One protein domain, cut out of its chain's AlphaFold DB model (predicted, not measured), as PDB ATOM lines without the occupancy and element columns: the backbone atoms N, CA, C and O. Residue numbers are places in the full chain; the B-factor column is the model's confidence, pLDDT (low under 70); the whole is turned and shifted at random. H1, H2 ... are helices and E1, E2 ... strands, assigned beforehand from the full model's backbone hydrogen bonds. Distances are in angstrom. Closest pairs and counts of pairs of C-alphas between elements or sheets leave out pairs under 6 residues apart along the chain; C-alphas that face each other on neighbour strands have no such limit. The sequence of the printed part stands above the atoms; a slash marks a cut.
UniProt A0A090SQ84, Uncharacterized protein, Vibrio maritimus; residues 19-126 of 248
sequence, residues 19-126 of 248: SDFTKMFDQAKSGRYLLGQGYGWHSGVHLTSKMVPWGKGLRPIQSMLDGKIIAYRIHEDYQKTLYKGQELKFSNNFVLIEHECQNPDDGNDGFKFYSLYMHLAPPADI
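AT A GLANCE: This is residues 19 to 126 of the 248 residues of an uncharacterized protein of Vibrio maritimus (UniProt A0A090SQ84). A long, narrow sheet of E1, E4 and E5 is extended at one end by a small hairpin, E2 and E3; the short helix H1 lies off to one side, and a long unnamed stretch, residues 28 to 67, leads from it to the sheet. Of 108 printed residues, 46 are in named elements, mostly strand, in the order H1 E1 E2 E3 E4 E5. The whole is loose, with a radius of gyration of the C-alphas of 17.1 A, and spans 58 by 33 by 29 A.

HOW THE PARTS SIT: Start at H1, residues 19 to 27, which is not on the larger sheet; 1 of its 5 O i to N i+4 pairs and 4 of its 6 O i to N i+3 pairs are within hydrogen-bond range. Next find E1, residues 68 to 73, antiparallel to E4, residues 93 to 102, with N 70 and O 96 at 3.0 A. E2, residues 79 to 83, and E3, residues 86 to 90, form a hairpin, with N 81 and O 88 at 2.9 A. E3 runs on into E4 at 26 degrees. E4 and E5, residues 110 to 120, form another hairpin, with N 97 and O 115 at 2.9 A.

IN THESE COORDINATES: Find C-alpha 19 at (-20.751, -6.519, 29.428), where H1 begins. E4 is 30.0 A long; E5, 29.7 A, ends at C-alpha 120, (-12.906, -17.728, 50.858).

THE WHOLE: The printed part has no cut; the H1 to E1 link is long, 40 residues. Look for pLDDT under 70 in 23 residues, among them 27 to 43.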
ATOM      1  N   SER A  19     -19.286  -6.540  29.490       84.44
ATOM      2  CA  SER A  19     -20.751  -6.519  29.428       84.44
ATOM      3  C   SER A  19     -21.354  -7.847  29.886       84.44
ATOM      4  O   SER A  19     -22.259  -7.856  30.722       84.44
ATOM      5  N   ASP A  20     -20.820  -8.973  29.407       83.75
ATOM      6  CA  ASP A  20     -21.313 -10.297  29.791       83.75
ATOM      7  C   ASP A  20     -21.057 -10.601  31.264       83.75
ATOM      8  O   ASP A  20     -21.934 -11.145  31.936       83.75
ATOM      9  N   PHE A  21     -19.901 -10.184  31.785       84.25
ATOM     10  CA  PHE A  21     -19.601 -10.289  33.207       84.25
ATOM     11  C   PHE A  21     -20.520  -9.397  34.054       84.25
ATOM     12  O   PHE A  21     -21.044  -9.835  35.074       84.25
ATOM     13  N   THR A  22     -20.776  -8.153  33.638       81.25
ATOM     14  CA  THR A  22     -21.543  -7.193  34.441       81.25
ATOM     15  C   THR A  22     -23.048  -7.456  34.445       81.25
ATOM     16  O   THR A  22     -23.715  -7.069  35.400       81.25
ATOM     17  N   LYS A  23     -23.602  -8.163  33.450       82.56
ATOM     18  CA  LYS A  23     -25.039  -8.516  33.403       82.56
ATOM     19  C   LYS A  23     -25.520  -9.253  34.657       82.56
ATOM     20  O   LYS A  23     -26.640  -9.033  35.107       82.56
ATOM     21  N   MET A  24     -24.689 -10.105  35.264       74.50
ATOM     22  CA  MET A  24     -25.084 -10.833  36.481       74.50
ATOM     23  C   MET A  24     -25.260  -9.906  37.693       74.50
ATOM     24  O   MET A  24     -25.980 -10.229  38.639       74.50
ATOM     25  N   PHE A  25     -24.623  -8.731  37.668       75.56
ATOM     26  CA  PHE A  25     -24.719  -7.775  38.759       75.56
ATOM     27  C   PHE A  25     -26.119  -7.206  38.875       75.56
ATOM     28  O   PHE A  25     -26.510  -6.900  39.995       75.56
ATOM     29  N   ASP A  26     -26.910  -7.180  37.797       71.88
ATOM     30  CA  ASP A  26     -28.303  -6.720  37.805       71.88
ATOM     31  C   ASP A  26     -29.188  -7.446  38.826       71.88
ATOM     32  O   ASP A  26     -30.190  -6.892  39.285       71.88
ATOM     33  N   GLN A  27     -28.765  -8.623  39.287       67.06
ATOM     34  CA  GLN A  27     -29.479  -9.443  40.263       67.06
ATOM     35  C   GLN A  27     -29.169  -9.090  41.738       67.06
ATOM     36  O   GLN A  27     -29.938  -9.448  42.633       67.06
ATOM     37  N   ALA A  28     -28.084  -8.364  42.040       63.78
ATOM     38  CA  ALA A  28     -27.630  -8.124  43.422       63.78
ATOM     39  C   ALA A  28     -28.151  -6.799  44.000       63.78
ATOM     40  O   ALA A  28     -27.814  -5.757  43.484       63.78
ATOM     41  N   LYS A  29     -28.920  -6.716  45.086       63.09
ATOM     42  CA  LYS A  29     -29.489  -5.405  45.507       63.09
ATOM     43  C   LYS A  29     -28.465  -4.339  45.973       63.09
ATOM     44  O   LYS A  29     -28.828  -3.172  46.077       63.09
ATOM     45  N   SER A  30     -27.212  -4.711  46.243       63.72
ATOM     46  CA  SER A  30     -26.151  -3.827  46.756       63.72
ATOM     47  C   SER A  30     -24.750  -4.384  46.452       63.72
ATOM     48  O   SER A  30     -24.628  -5.533  46.041       63.72
ATOM     49  N   GLY A  31     -23.692  -3.590  46.676       59.47
ATOM     50  CA  GLY A  31     -22.293  -4.060  46.622       59.47
ATOM     51  C   GLY A  31     -21.702  -4.258  45.218       59.47
ATOM     52  O   GLY A  31     -20.730  -4.997  45.068       59.47
ATOM     53  N   ARG A  32     -22.299  -3.627  44.193       63.25
ATOM     54  CA  ARG A  32     -21.932  -3.789  42.769       63.25
ATOM     55  C   ARG A  32     -20.825  -2.854  42.277       63.25
ATOM     56  O   ARG A  32     -20.152  -3.175  41.309       63.25
ATOM     57  N   TYR A  33     -20.686  -1.684  42.896       62.00
ATOM     58  CA  TYR A  33     -19.832  -0.600  42.409       62.00
ATOM     59  C   TYR A  33     -19.028   0.013  43.549       62.00
ATOM     60  O   TYR A  33     -19.377  -0.157  44.716       62.00
ATOM     61  N   LEU A  34     -17.993   0.773  43.181       56.09
ATOM     62  CA  LEU A  34     -17.117   1.504  44.100       56.09
ATOM     63  C   LEU A  34     -17.855   2.545  44.967       56.09
ATOM     64  O   LEU A  34     -17.334   2.980  45.990       56.09
ATOM     65  N   LEU A  35     -19.078   2.927  44.585       54.84
ATOM     66  CA  LEU A  35     -19.940   3.840  45.334       54.84
ATOM     67  C   LEU A  35     -21.250   3.129  45.696       54.84
ATOM     68  O   LEU A  35     -22.011   2.711  44.820       54.84
ATOM     69  N   GLY A  36     -21.504   2.966  46.997       56.44
ATOM     70  CA  GLY A  36     -22.754   2.393  47.502       56.44
ATOM     71  C   GLY A  36     -23.912   3.400  47.495       56.44
ATOM     72  O   GLY A  36     -23.696   4.609  47.435       56.44
ATOM     73  N   GLN A  37     -25.154   2.919  47.653       55.75
ATOM     74  CA  GLN A  37     -26.356   3.776  47.725       55.75
ATOM     75  C   GLN A  37     -26.375   4.768  48.912       55.75
ATOM     76  O   GLN A  37     -27.264   5.607  48.986       55.75
ATOM     77  N   GLY A  38     -25.397   4.695  49.822       60.22
ATOM     78  CA  GLY A  38     -25.219   5.620  50.945       60.22
ATOM     79  C   GLY A  38     -24.051   6.601  50.800       60.22
ATOM     80  O   GLY A  38     -23.591   7.105  51.817       60.22
ATOM     81  N   TYR A  39     -23.515   6.820  49.590       57.28
ATOM     82  CA  TYR A  39     -22.330   7.668  49.329       57.28
ATOM     83  C   TYR A  39     -21.042   7.240  50.061       57.28
ATOM     84  O   TYR A  39     -20.058   7.975  50.088       57.28
ATOM     85  N   GLY A  40     -21.027   6.038  50.639       59.06
ATOM     86  CA  GLY A  40     -19.832   5.430  51.211       59.06
ATOM     87  C   GLY A  40     -18.947   4.813  50.129       59.06
ATOM     88  O   GLY A  40     -19.451   4.191  49.187       59.06
ATOM     89  N   TRP A  41     -17.631   4.966  50.294       61.75
ATOM     90  CA  TRP A  41     -16.626   4.263  49.500       61.75
ATOM     91  C   TRP A  41     -16.750   2.755  49.722       61.75
ATOM     92  O   TRP A  41     -16.693   2.273  50.854       61.75
ATOM     93  N   HIS A  42     -16.911   2.015  48.634       66.44
ATOM     94  CA  HIS A  42     -16.996   0.567  48.632       66.44
ATOM     95  C   HIS A  42     -15.741   0.025  47.945       66.44
ATOM     96  O   HIS A  42     -15.583   0.133  46.736       66.44
ATOM     97  N   SER A  43     -14.806  -0.522  48.720       67.75
ATOM     98  CA  SER A  43     -13.447  -0.840  48.257       67.75
ATOM     99  C   SER A  43     -13.336  -2.099  47.388       67.75
ATOM    100  O   SER A  43     -12.231  -2.588  47.169       67.75
ATOM    101  N   GLY A  44     -14.450  -2.668  46.930       79.12
ATOM    102  CA  GLY A  44     -14.445  -3.919  46.187       79.12
ATOM    103  C   GLY A  44     -15.804  -4.290  45.617       79.12
ATOM    104  O   GLY A  44     -16.703  -3.462  45.484       79.12
ATOM    105  N   VAL A  45     -15.939  -5.561  45.264       82.31
ATOM    106  CA  VAL A  45     -17.137  -6.138  44.662       82.31
ATOM    107  C   VAL A  45     -17.509  -7.400  45.435       82.31
ATOM    108  O   VAL A  45     -16.648  -8.239  45.689       82.31
ATOM    109  N   HIS A  46     -18.789  -7.557  45.780       83.00
ATOM    110  CA  HIS A  46     -19.282  -8.786  46.403       83.00
ATOM    111  C   HIS A  46     -19.902  -9.711  45.361       83.00
ATOM    112  O   HIS A  46     -20.874  -9.353  44.699       83.00
ATOM    113  N   LEU A  47     -19.374 -10.930  45.271       82.38
ATOM    114  CA  LEU A  47     -20.026 -12.030  44.572       82.38
ATOM    115  C   LEU A  47     -20.908 -12.772  45.575       82.38
ATOM    116  O   LEU A  47     -20.455 -13.140  46.657       82.38
ATOM    117  N   THR A  48     -22.183 -12.954  45.242       77.62
ATOM    118  CA  THR A  48     -23.164 -13.615  46.117       77.62
ATOM    119  C   THR A  48     -23.758 -14.830  45.418       77.62
ATOM    120  O   THR A  48     -23.807 -14.844  44.188       77.62
ATOM    121  N   SER A  49     -24.294 -15.798  46.169       72.12
ATOM    122  CA  SER A  49     -24.962 -16.977  45.589       72.12
ATOM    123  C   SER A  49     -26.122 -16.612  44.655       72.12
ATOM    124  O   SER A  49     -26.394 -17.322  43.702       72.12
ATOM    125  N   LYS A  50     -26.748 -15.439  44.835       70.00
ATOM    126  CA  LYS A  50     -27.768 -14.943  43.897       70.00
ATOM    127  C   LYS A  50     -27.198 -14.599  42.524       70.00
ATOM    128  O   LYS A  50     -27.858 -14.842  41.528       70.00
ATOM    129  N   MET A  51     -26.000 -14.017  42.480       75.69
ATOM    130  CA  MET A  51     -25.337 -13.624  41.230       75.69
ATOM    131  C   MET A  51     -24.595 -14.797  40.588       75.69
ATOM    132  O   MET A  51     -24.552 -14.918  39.368       75.69
ATOM    133  N   VAL A  52     -23.978 -15.632  41.426       77.44
ATOM    134  CA  VAL A  52     -23.085 -16.722  41.030       77.44
ATOM    135  C   VAL A  52     -23.477 -17.983  41.814       77.44
ATOM    136  O   VAL A  52     -22.730 -18.422  42.687       77.44
ATOM    137  N   PRO A  53     -24.646 -18.589  41.539       69.94
ATOM    138  CA  PRO A  53     -25.117 -19.766  42.283       69.94
ATOM    139  C   PRO A  53     -24.190 -20.978  42.118       69.94
ATOM    140  O   PRO A  53     -24.134 -21.854  42.969       69.94
ATOM    141  N   TRP A  54     -23.393 -21.007  41.047       69.56
ATOM    142  CA  TRP A  54     -22.348 -22.010  40.829       69.56
ATOM    143  C   TRP A  54     -21.000 -21.667  41.486       69.56
ATOM    144  O   TRP A  54     -20.051 -22.433  41.360       69.56
ATOM    145  N   GLY A  55     -20.869 -20.513  42.139       72.69
ATOM    146  CA  GLY A  55     -19.610 -20.069  42.745       72.69
ATOM    147  C   GLY A  55     -19.269 -20.802  44.042       72.69
ATOM    148  O   GLY A  55     -18.129 -20.749  44.493       72.69
ATOM    149  N   LYS A  56     -20.239 -21.503  44.643       68.56
ATOM    150  CA  LYS A  56     -20.010 -22.372  45.796       68.56
ATOM    151  C   LYS A  56     -20.007 -23.831  45.356       68.56
ATOM    152  O   LYS A  56     -20.951 -24.306  44.731       68.56
ATOM    153  N   GLY A  57     -18.905 -24.524  45.632       63.00
ATOM    154  CA  GLY A  57     -18.720 -25.951  45.361       63.00
ATOM    155  C   GLY A  57     -18.540 -26.338  43.888       63.00
ATOM    156  O   GLY A  57     -17.930 -27.369  43.631       63.00
ATOM    157  N   LEU A  58     -19.023 -25.544  42.923       66.62
ATOM    158  CA  LEU A  58     -19.022 -25.933  41.509       66.62
ATOM    159  C   LEU A  58     -17.937 -25.273  40.651       66.62
ATOM    160  O   LEU A  58     -17.387 -25.915  39.750       66.62
ATOM    161  N   ARG A  59     -17.654 -23.991  40.862       76.50
ATOM    162  CA  ARG A  59     -16.568 -23.290  40.171       76.50
ATOM    163  C   ARG A  59     -15.736 -22.525  41.186       76.50
ATOM    164  O   ARG A  59     -16.317 -21.807  42.001       76.50
ATOM    165  N   PRO A  60     -14.404 -22.668  41.145       80.00
ATOM    166  CA  PRO A  60     -13.539 -21.919  42.032       80.00
ATOM    167  C   PRO A  60     -13.508 -20.439  41.636       80.00
ATOM    168  O   PRO A  60     -13.828 -20.050  40.511       80.00
ATOM    169  N   ILE A  61     -13.066 -19.621  42.584       87.50
ATOM    170  CA  ILE A  61     -12.532 -18.295  42.285       87.50
ATOM    171  C   ILE A  61     -11.139 -18.482  41.677       87.50
ATOM    172  O   ILE A  61     -10.361 -19.298  42.173       87.50
ATOM    173  N   GLN A  62     -10.818 -17.717  40.637       89.31
ATOM    174  CA  GLN A  62      -9.504 -17.731  39.991       89.31
ATOM    175  C   GLN A  62      -8.795 -16.380  40.104       89.31
ATOM    176  O   GLN A  62      -9.432 -15.323  40.218       89.31
ATOM    177  N   SER A  63      -7.461 -16.418  40.052       92.12
ATOM    178  CA  SER A  63      -6.667 -15.199  39.921       92.12
ATOM    179  C   SER A  63      -6.992 -14.530  38.588       92.12
ATOM    180  O   SER A  63      -7.032 -15.199  37.560       92.12
ATOM    181  N   MET A  64      -7.231 -13.219  38.596       92.25
ATOM    182  CA  MET A  64      -7.523 -12.480  37.361       92.25
ATOM    183  C   MET A  64      -6.290 -12.341  36.466       92.25
ATOM    184  O   MET A  64      -6.422 -12.112  35.267       92.25
ATOM    185  N   LEU A  65      -5.101 -12.422  37.061       91.69
ATOM    186  CA  LEU A  65      -3.815 -12.131  36.439       91.69
ATOM    187  C   LEU A  65      -2.708 -12.940  37.119       91.69
ATOM    188  O   LEU A  65      -2.828 -13.303  38.295       91.69
ATOM    189  N   ASP A  66      -1.595 -13.126  36.416       92.88
ATOM    190  CA  ASP A  66      -0.371 -13.662  37.008       92.88
ATOM    191  C   ASP A  66       0.127 -12.765  38.146       92.88
ATOM    192  O   ASP A  66      -0.007 -11.539  38.115       92.88
ATOM    193  N   GLY A  67       0.711 -13.366  39.176       93.75
ATOM    194  CA  GLY A  67       1.204 -12.613  40.319       93.75
ATOM    195  C   GLY A  67       1.800 -13.486  41.410       93.75
ATOM    196  O   GLY A  67       1.929 -14.702  41.272       93.75
ATOM    197  N   LYS A  68       2.175 -12.840  42.511       96.19
ATOM    198  CA  LYS A  68       2.774 -13.470  43.691       96.19
ATOM    199  C   LYS A  68       1.805 -13.367  44.859       96.19
ATOM    200  O   LYS A  68       1.342 -12.275  45.175       96.19
ATOM    201  N   ILE A  69       1.520 -14.479  45.534       97.31
ATOM    202  CA  ILE A  69       0.787 -14.439  46.807       97.31
ATOM    203  C   ILE A  69       1.710 -13.805  47.850       97.31
ATOM    204  O   ILE A  69       2.745 -14.375  48.187       97.31
ATOM    205  N   ILE A  70       1.336 -12.631  48.353       97.88
ATOM    206  CA  ILE A  70       2.151 -11.868  49.313       97.88
ATOM    207  C   ILE A  70       1.585 -11.893  50.733       97.88
ATOM    208  O   ILE A  70       2.309 -11.644  51.693       97.88
ATOM    209  N   ALA A  71       0.302 -12.216  50.886       98.06
ATOM    210  CA  ALA A  71      -0.315 -12.472  52.176       98.06
ATOM    211  C   ALA A  71      -1.511 -13.407  52.004       98.06
ATOM    212  O   ALA A  71      -2.236 -13.332  51.012       98.06
ATOM    213  N   TYR A  72      -1.740 -14.271  52.986       97.44
ATOM    214  CA  TYR A  72      -2.920 -15.119  53.016       97.44
ATOM    215  C   TYR A  72      -3.306 -15.474  54.450       97.44
ATOM    216  O   TYR A  72      -2.495 -15.412  55.377       97.44
ATOM    217  N   ARG A  73      -4.562 -15.877  54.618       97.06
ATOM    218  CA  ARG A  73      -5.078 -16.551  55.808       97.06
ATOM    219  C   ARG A  73      -6.018 -17.646  55.346       97.06
ATOM    220  O   ARG A  73      -6.980 -17.347  54.646       97.06
ATOM    221  N   ILE A  74      -5.759 -18.878  55.766       93.00
ATOM    222  CA  ILE A  74      -6.629 -20.021  55.505       93.00
ATOM    223  C   ILE A  74      -6.799 -20.793  56.813       93.00
ATOM    224  O   ILE A  74      -5.837 -21.331  57.353       93.00
ATOM    225  N   HIS A  75      -8.019 -20.809  57.336       92.38
ATOM    226  CA  HIS A  75      -8.441 -21.689  58.419       92.38
ATOM    227  C   HIS A  75      -8.921 -23.022  57.853       92.38
ATOM    228  O   HIS A  75      -9.548 -23.034  56.796       92.38
ATOM    229  N   GLU A  76      -8.655 -24.113  58.578       88.56
ATOM    230  CA  GLU A  76      -9.061 -25.476  58.202       88.56
ATOM    231  C   GLU A  76     -10.582 -25.624  58.074       88.56
ATOM    232  O   GLU A  76     -11.045 -26.283  57.148       88.56
ATOM    233  N   ASP A  77     -11.346 -24.966  58.951       88.44
ATOM    234  CA  ASP A  77     -12.814 -24.957  58.975       88.44
ATOM    235  C   ASP A  77     -13.342 -23.545  59.299       88.44
ATOM    236  O   ASP A  77     -12.593 -22.628  59.661       88.44
ATOM    237  N   TYR A  78     -14.650 -23.355  59.152       88.62
ATOM    238  CA  TYR A  78     -15.352 -22.125  59.467       88.62
ATOM    239  C   TYR A  78     -15.211 -21.750  60.942       88.62
ATOM    240  O   TYR A  78     -15.406 -22.557  61.852       88.62
ATOM    241  N   GLN A  79     -14.976 -20.462  61.174       92.75
ATOM    242  CA  GLN A  79     -15.023 -19.887  62.507       92.75
ATOM    243  C   GLN A  79     -16.477 -19.727  62.952       92.75
ATOM    244  O   GLN A  79     -17.380 -19.535  62.136       92.75
ATOM    245  N   LYS A  80     -16.705 -19.798  64.262       92.50
ATOM    246  CA  LYS A  80     -18.029 -19.667  64.874       92.50
ATOM    247  C   LYS A  80     -18.090 -18.421  65.740       92.50
ATOM    248  O   LYS A  80     -17.124 -18.081  66.418       92.50
ATOM    249  N   THR A  81     -19.231 -17.747  65.731       90.00
ATOM    250  CA  THR A  81     -19.524 -16.620  66.618       90.00
ATOM    251  C   THR A  81     -20.956 -16.705  67.122       90.00
ATOM    252  O   THR A  81     -21.821 -17.250  66.438       90.00
ATOM    253  N   LEU A  82     -21.223 -16.168  68.310       92.19
ATOM    254  CA  LEU A  82     -22.572 -16.078  68.855       92.19
ATOM    255  C   LEU A  82     -23.111 -14.664  68.619       92.19
ATOM    256  O   LEU A  82     -22.598 -13.696  69.177       92.19
ATOM    257  N   TYR A  83     -24.170 -14.537  67.823       78.75
ATOM    258  CA  TYR A  83     -24.841 -13.264  67.582       78.75
ATOM    259  C   TYR A  83     -26.321 -13.373  67.932       78.75
ATOM    260  O   TYR A  83     -27.042 -14.199  67.379       78.75
ATOM    261  N   LYS A  84     -26.782 -12.545  68.878       88.81
ATOM    262  CA  LYS A  84     -28.170 -12.561  69.385       88.81
ATOM    263  C   LYS A  84     -28.656 -13.965  69.794       88.81
ATOM    264  O   LYS A  84     -29.800 -14.329  69.544       88.81
ATOM    265  N   GLY A  85     -27.773 -14.754  70.408       84.25
ATOM    266  CA  GLY A  85     -28.073 -16.120  70.853       84.25
ATOM    267  C   GLY A  85     -28.075 -17.180  69.745       84.25
ATOM    268  O   GLY A  85     -28.357 -18.336  70.035       84.25
ATOM    269  N   GLN A  86     -27.744 -16.820  68.502       75.06
ATOM    270  CA  GLN A  86     -27.582 -17.761  67.393       75.06
ATOM    271  C   GLN A  86     -26.098 -17.983  67.099       75.06
ATOM    272  O   GLN A  86     -25.332 -17.023  66.992       75.06
ATOM    273  N   GLU A  87     -25.691 -19.246  66.965       87.62
ATOM    274  CA  GLU A  87     -24.357 -19.590  66.474       87.62
ATOM    275  C   GLU A  87     -24.315 -19.369  64.956       87.62
ATOM    276  O   GLU A  87     -25.077 -19.977  64.204       87.62
ATOM    277  N   LEU A  88     -23.425 -18.488  64.508       81.38
ATOM    278  CA  LEU A  88     -23.180 -18.193  63.103       81.38
ATOM    279  C   LEU A  88     -21.789 -18.679  62.711       81.38
ATOM    280  O   LEU A  88     -20.817 -18.472  63.440       81.38
ATOM    281  N   LYS A  89     -21.697 -19.285  61.527       85.06
ATOM    282  CA  LYS A  89     -20.429 -19.646  60.895       85.06
ATOM    283  C   LYS A  89     -19.978 -18.534  59.959       85.06
ATOM    284  O   LYS A  89     -20.794 -17.959  59.240       85.06
ATOM    285  N   PHE A  90     -18.684 -18.249  59.946       85.81
ATOM    286  CA  PHE A  90     -18.090 -17.282  59.034       85.81
ATOM    287  C   PHE A  90     -16.680 -17.705  58.630       85.81
ATOM    288  O   PHE A  90     -16.006 -18.463  59.327       85.81
ATOM    289  N   SER A  91     -16.235 -17.194  57.487       89.94
ATOM    290  CA  SER A  91     -14.847 -17.291  57.058       89.94
ATOM    291  C   SER A  91     -14.261 -15.893  56.930       89.94
ATOM    292  O   SER A  91     -14.855 -15.001  56.318       89.94
ATOM    293  N   ASN A  92     -13.078 -15.707  57.501       93.75
ATOM    294  CA  ASN A  92     -12.217 -14.554  57.258       93.75
ATOM    295  C   ASN A  92     -10.960 -14.959  56.467       93.75
ATOM    296  O   ASN A  92      -9.954 -14.250  56.515       93.75
ATOM    297  N   ASN A  93     -11.021 -16.095  55.761       94.75
ATOM    298  CA  ASN A  93      -9.956 -16.520  54.870       94.75
ATOM    299  C   ASN A  93      -9.796 -15.508  53.738       94.75
ATOM    300  O   ASN A  93     -10.787 -14.996  53.200       94.75
ATOM    301  N   PHE A  94      -8.551 -15.238  53.371       96.56
ATOM    302  CA  PHE A  94      -8.232 -14.336  52.277       96.56
ATOM    303  C   PHE A  94      -6.921 -14.715  51.593       96.56
ATOM    304  O   PHE A  94      -6.050 -15.347  52.197       96.56
ATOM    305  N   VAL A  95      -6.774 -14.265  50.350       96.88
ATOM    306  CA  VAL A  95      -5.527 -14.298  49.580       96.88
ATOM    307  C   VAL A  95      -5.314 -12.917  48.965       96.88
ATOM    308  O   VAL A  95      -6.229 -12.354  48.363       96.88
ATOM    309  N   LEU A  96      -4.113 -12.368  49.138       97.31
ATOM    310  CA  LEU A  96      -3.655 -11.115  48.540       97.31
ATOM    311  C   LEU A  96      -2.549 -11.425  47.531       97.31
ATOM    312  O   LEU A  96      -1.525 -12.019  47.890       97.31
ATOM    313  N   ILE A  97      -2.754 -11.003  46.288       97.38
ATOM    314  CA  ILE A  97      -1.826 -11.226  45.182       97.38
ATOM    315  C   ILE A  97      -1.255  -9.881  44.738       97.38
ATOM    316  O   ILE A  97      -2.006  -8.939  44.494       97.38
ATOM    317  N   GLU A  98       0.070  -9.797  44.651       96.69
ATOM    318  CA  GLU A  98       0.794  -8.706  44.002       96.69
ATOM    319  C   GLU A  98       0.977  -9.033  42.519       96.69
ATOM    320  O   GLU A  98       1.471 -10.107  42.166       96.69
ATOM    321  N   HIS A  99       0.610  -8.088  41.664       94.12
ATOM    322  CA  HIS A  99       0.789  -8.146  40.222       94.12
ATOM    323  C   HIS A  99       1.821  -7.107  39.799       94.12
ATOM    324  O   HIS A  99       1.811  -5.972  40.281       94.12
ATOM    325  N   GLU A 100       2.686  -7.489  38.868       92.19
ATOM    326  CA  GLU A 100       3.620  -6.592  38.194       92.19
ATOM    327  C   GLU A 100       3.210  -6.517  36.725       92.19
ATOM    328  O   GLU A 100       3.128  -7.542  36.045       92.19
ATOM    329  N   CYS A 101       2.938  -5.311  36.235       86.56
ATOM    330  CA  CYS A 101       2.649  -5.078  34.828       86.56
ATOM    331  C   CYS A 101       3.605  -4.020  34.287       86.56
ATOM    332  O   CYS A 101       3.801  -2.969  34.895       86.56
ATOM    333  N   GLN A 102       4.215  -4.331  33.148       86.38
ATOM    334  CA  GLN A 102       5.058  -3.390  32.425       86.38
ATOM    335  C   GLN A 102       4.175  -2.364  31.727       86.38
ATOM    336  O   GLN A 102       3.123  -2.713  31.179       86.38
ATOM    337  N   ASN A 103       4.604  -1.108  31.734       82.31
ATOM    338  CA  ASN A 103       3.964  -0.083  30.938       82.31
ATOM    339  C   ASN A 103       4.144  -0.446  29.446       82.31
ATOM    340  O   ASN A 103       5.274  -0.630  28.991       82.31
ATOM    341  N   PRO A 104       3.051  -0.599  28.674       80.31
ATOM    342  CA  PRO A 104       3.146  -0.953  27.261       80.31
ATOM    343  C   PRO A 104       3.816   0.138  26.411       80.31
ATOM    344  O   PRO A 104       4.355  -0.185  25.354       80.31
ATOM    345  N   ASP A 105       3.811   1.390  26.876       83.50
ATOM    346  CA  ASP A 105       4.383   2.540  26.168       83.50
ATOM    347  C   ASP A 105       5.832   2.849  26.596       83.50
ATOM    348  O   ASP A 105       6.567   3.501  25.853       83.50
ATOM    349  N   ASP A 106       6.267   2.367  27.769       81.69
ATOM    350  CA  ASP A 106       7.632   2.535  28.288       81.69
ATOM    351  C   ASP A 106       8.094   1.291  29.061       81.69
ATOM    352  O   ASP A 106       7.774   1.103  30.230       81.69
ATOM    353  N   GLY A 107       8.906   0.446  28.422       72.38
ATOM    354  CA  GLY A 107       9.399  -0.800  29.021       72.38
ATOM    355  C   GLY A 107      10.381  -0.636  30.189       72.38
ATOM    356  O   GLY A 107      10.831  -1.648  30.727       72.38
ATOM    357  N   ASN A 108      10.746   0.596  30.566       76.50
ATOM    358  CA  ASN A 108      11.514   0.872  31.786       76.50
ATOM    359  C   ASN A 108      10.624   1.224  32.989       76.50
ATOM    360  O   ASN A 108      11.140   1.345  34.102       76.50
ATOM    361  N   ASP A 109       9.319   1.393  32.772       80.94
ATOM    362  CA  ASP A 109       8.343   1.739  33.797       80.94
ATOM    363  C   ASP A 109       7.357   0.583  34.007       80.94
ATOM    364  O   ASP A 109       6.890  -0.070  33.074       80.94
ATOM    365  N   GLY A 110       7.036   0.304  35.263       81.62
ATOM    366  CA  GLY A 110       6.192  -0.817  35.644       81.62
ATOM    367  C   GLY A 110       5.353  -0.459  36.854       81.62
ATOM    368  O   GLY A 110       5.832   0.149  37.810       81.62
ATOM    369  N   PHE A 111       4.091  -0.865  36.833       87.88
ATOM    370  CA  PHE A 111       3.169  -0.618  37.929       87.88
ATOM    371  C   PHE A 111       2.899  -1.896  38.714       87.88
ATOM    372  O   PHE A 111       2.667  -2.976  38.160       87.88
ATOM    373  N   LYS A 112       2.915  -1.743  40.040       91.56
ATOM    374  CA  LYS A 112       2.483  -2.764  40.989       91.56
ATOM    375  C   LYS A 112       1.063  -2.482  41.429       91.56
ATOM    376  O   LYS A 112       0.734  -1.361  41.815       91.56
ATOM    377  N   PHE A 113       0.236  -3.510  41.419       91.81
ATOM    378  CA  PHE A 113      -1.110  -3.445  41.967       91.81
ATOM    379  C   PHE A 113      -1.476  -4.767  42.617       91.81
ATOM    380  O   PHE A 113      -0.799  -5.778  42.436       91.81
ATOM    381  N   TYR A 114      -2.548  -4.747  43.399       93.69
ATOM    382  CA  TYR A 114      -2.907  -5.862  44.255       93.69
ATOM    383  C   TYR A 114      -4.352  -6.278  44.024       93.69
ATOM    384  O   TYR A 114      -5.233  -5.426  43.898       93.69
ATOM    385  N   SER A 115      -4.601  -7.584  44.022       93.88
ATOM    386  CA  SER A 115      -5.948  -8.144  44.101       93.88
ATOM    387  C   SER A 115      -6.133  -8.857  45.437       93.88
ATOM    388  O   SER A 115      -5.284  -9.631  45.879       93.88
ATOM    389  N   LEU A 116      -7.244  -8.558  46.113       94.75
ATOM    390  CA  LEU A 116      -7.595  -9.135  47.407       94.75
ATOM    391  C   LEU A 116      -8.877  -9.957  47.269       94.75
ATOM    392  O   LEU A 116      -9.945  -9.417  46.983       94.75
ATOM    393  N   TYR A 117      -8.770 -11.253  47.539       93.88
ATOM    394  CA  TYR A 117      -9.885 -12.190  47.569       93.88
ATOM    395  C   TYR A 117     -10.221 -12.508  49.023       93.88
ATOM    396  O   TYR A 117      -9.366 -13.009  49.745       93.88
ATOM    397  N   MET A 118     -11.445 -12.208  49.465       93.44
ATOM    398  CA  MET A 118     -11.871 -12.346  50.866       93.44
ATOM    399  C   MET A 118     -13.054 -13.298  51.023       93.44
ATOM    400  O   MET A 118     -13.786 -13.554  50.071       93.44
ATOM    401  N   HIS A 119     -13.263 -13.758  52.260       90.69
ATOM    402  CA  HIS A 119     -14.346 -14.667  52.648       90.69
ATOM    403  C   HIS A 119     -14.313 -16.000  51.895       90.69
ATOM    404  O   HIS A 119     -15.351 -16.605  51.633       90.69
ATOM    405  N   LEU A 120     -13.106 -16.465  51.559       90.25
ATOM    406  CA  LEU A 120     -12.906 -17.728  50.858       90.25
ATOM    407  C   LEU A 120     -13.377 -18.905  51.722       90.25
ATOM    408  O   LEU A 120     -13.241 -18.878  52.947       90.25
ATOM    409  N   ALA A 121     -13.921 -19.946  51.098       86.12
ATOM    410  CA  ALA A 121     -14.286 -21.162  51.817       86.12
ATOM    411  C   ALA A 121     -13.043 -21.788  52.493       86.12
ATOM    412  O   ALA A 121     -11.932 -21.670  51.969       86.12
ATOM    413  N   PRO A 122     -13.180 -22.389  53.686       87.25
ATOM    414  CA  PRO A 122     -12.111 -23.173  54.293       87.25
ATOM    415  C   PRO A 122     -11.912 -24.498  53.539       87.25
ATOM    416  O   PRO A 122     -12.854 -24.970  52.906       87.25
ATOM    417  N   PRO A 123     -10.740 -25.152  53.638       82.31
ATOM    418  CA  PRO A 123     -10.504 -26.460  53.032       82.31
ATOM    419  C   PRO A 123     -11.536 -27.521  53.434       82.31
ATOM    420  O   PRO A 123     -11.919 -28.327  52.596       82.31
ATOM    421  N   ALA A 124     -12.063 -27.486  54.665       77.88
ATOM    422  CA  ALA A 124     -13.150 -28.374  55.086       77.88
ATOM    423  C   ALA A 124     -14.458 -28.196  54.286       77.88
ATOM    424  O   ALA A 124     -15.308 -29.073  54.343       77.88
ATOM    425  N   ASP A 125     -14.622 -27.102  53.538       75.12
ATOM    426  CA  ASP A 125     -15.748 -26.840  52.628       75.12
ATOM    427  C   ASP A 125     -15.275 -26.753  51.158       75.12
ATOM    428  O   ASP A 125     -16.015 -26.284  50.299       75.12
ATOM    429  N   ILE A 126     -14.046 -27.192  50.839       66.12
ATOM    430  CA  ILE A 126     -13.496 -27.266  49.473       66.12
ATOM    431  C   ILE A 126     -13.254 -28.736  49.125       66.12
ATOM    432  O   ILE A 126     -12.312 -29.341  49.619       66.12
TER     433      ILE A 126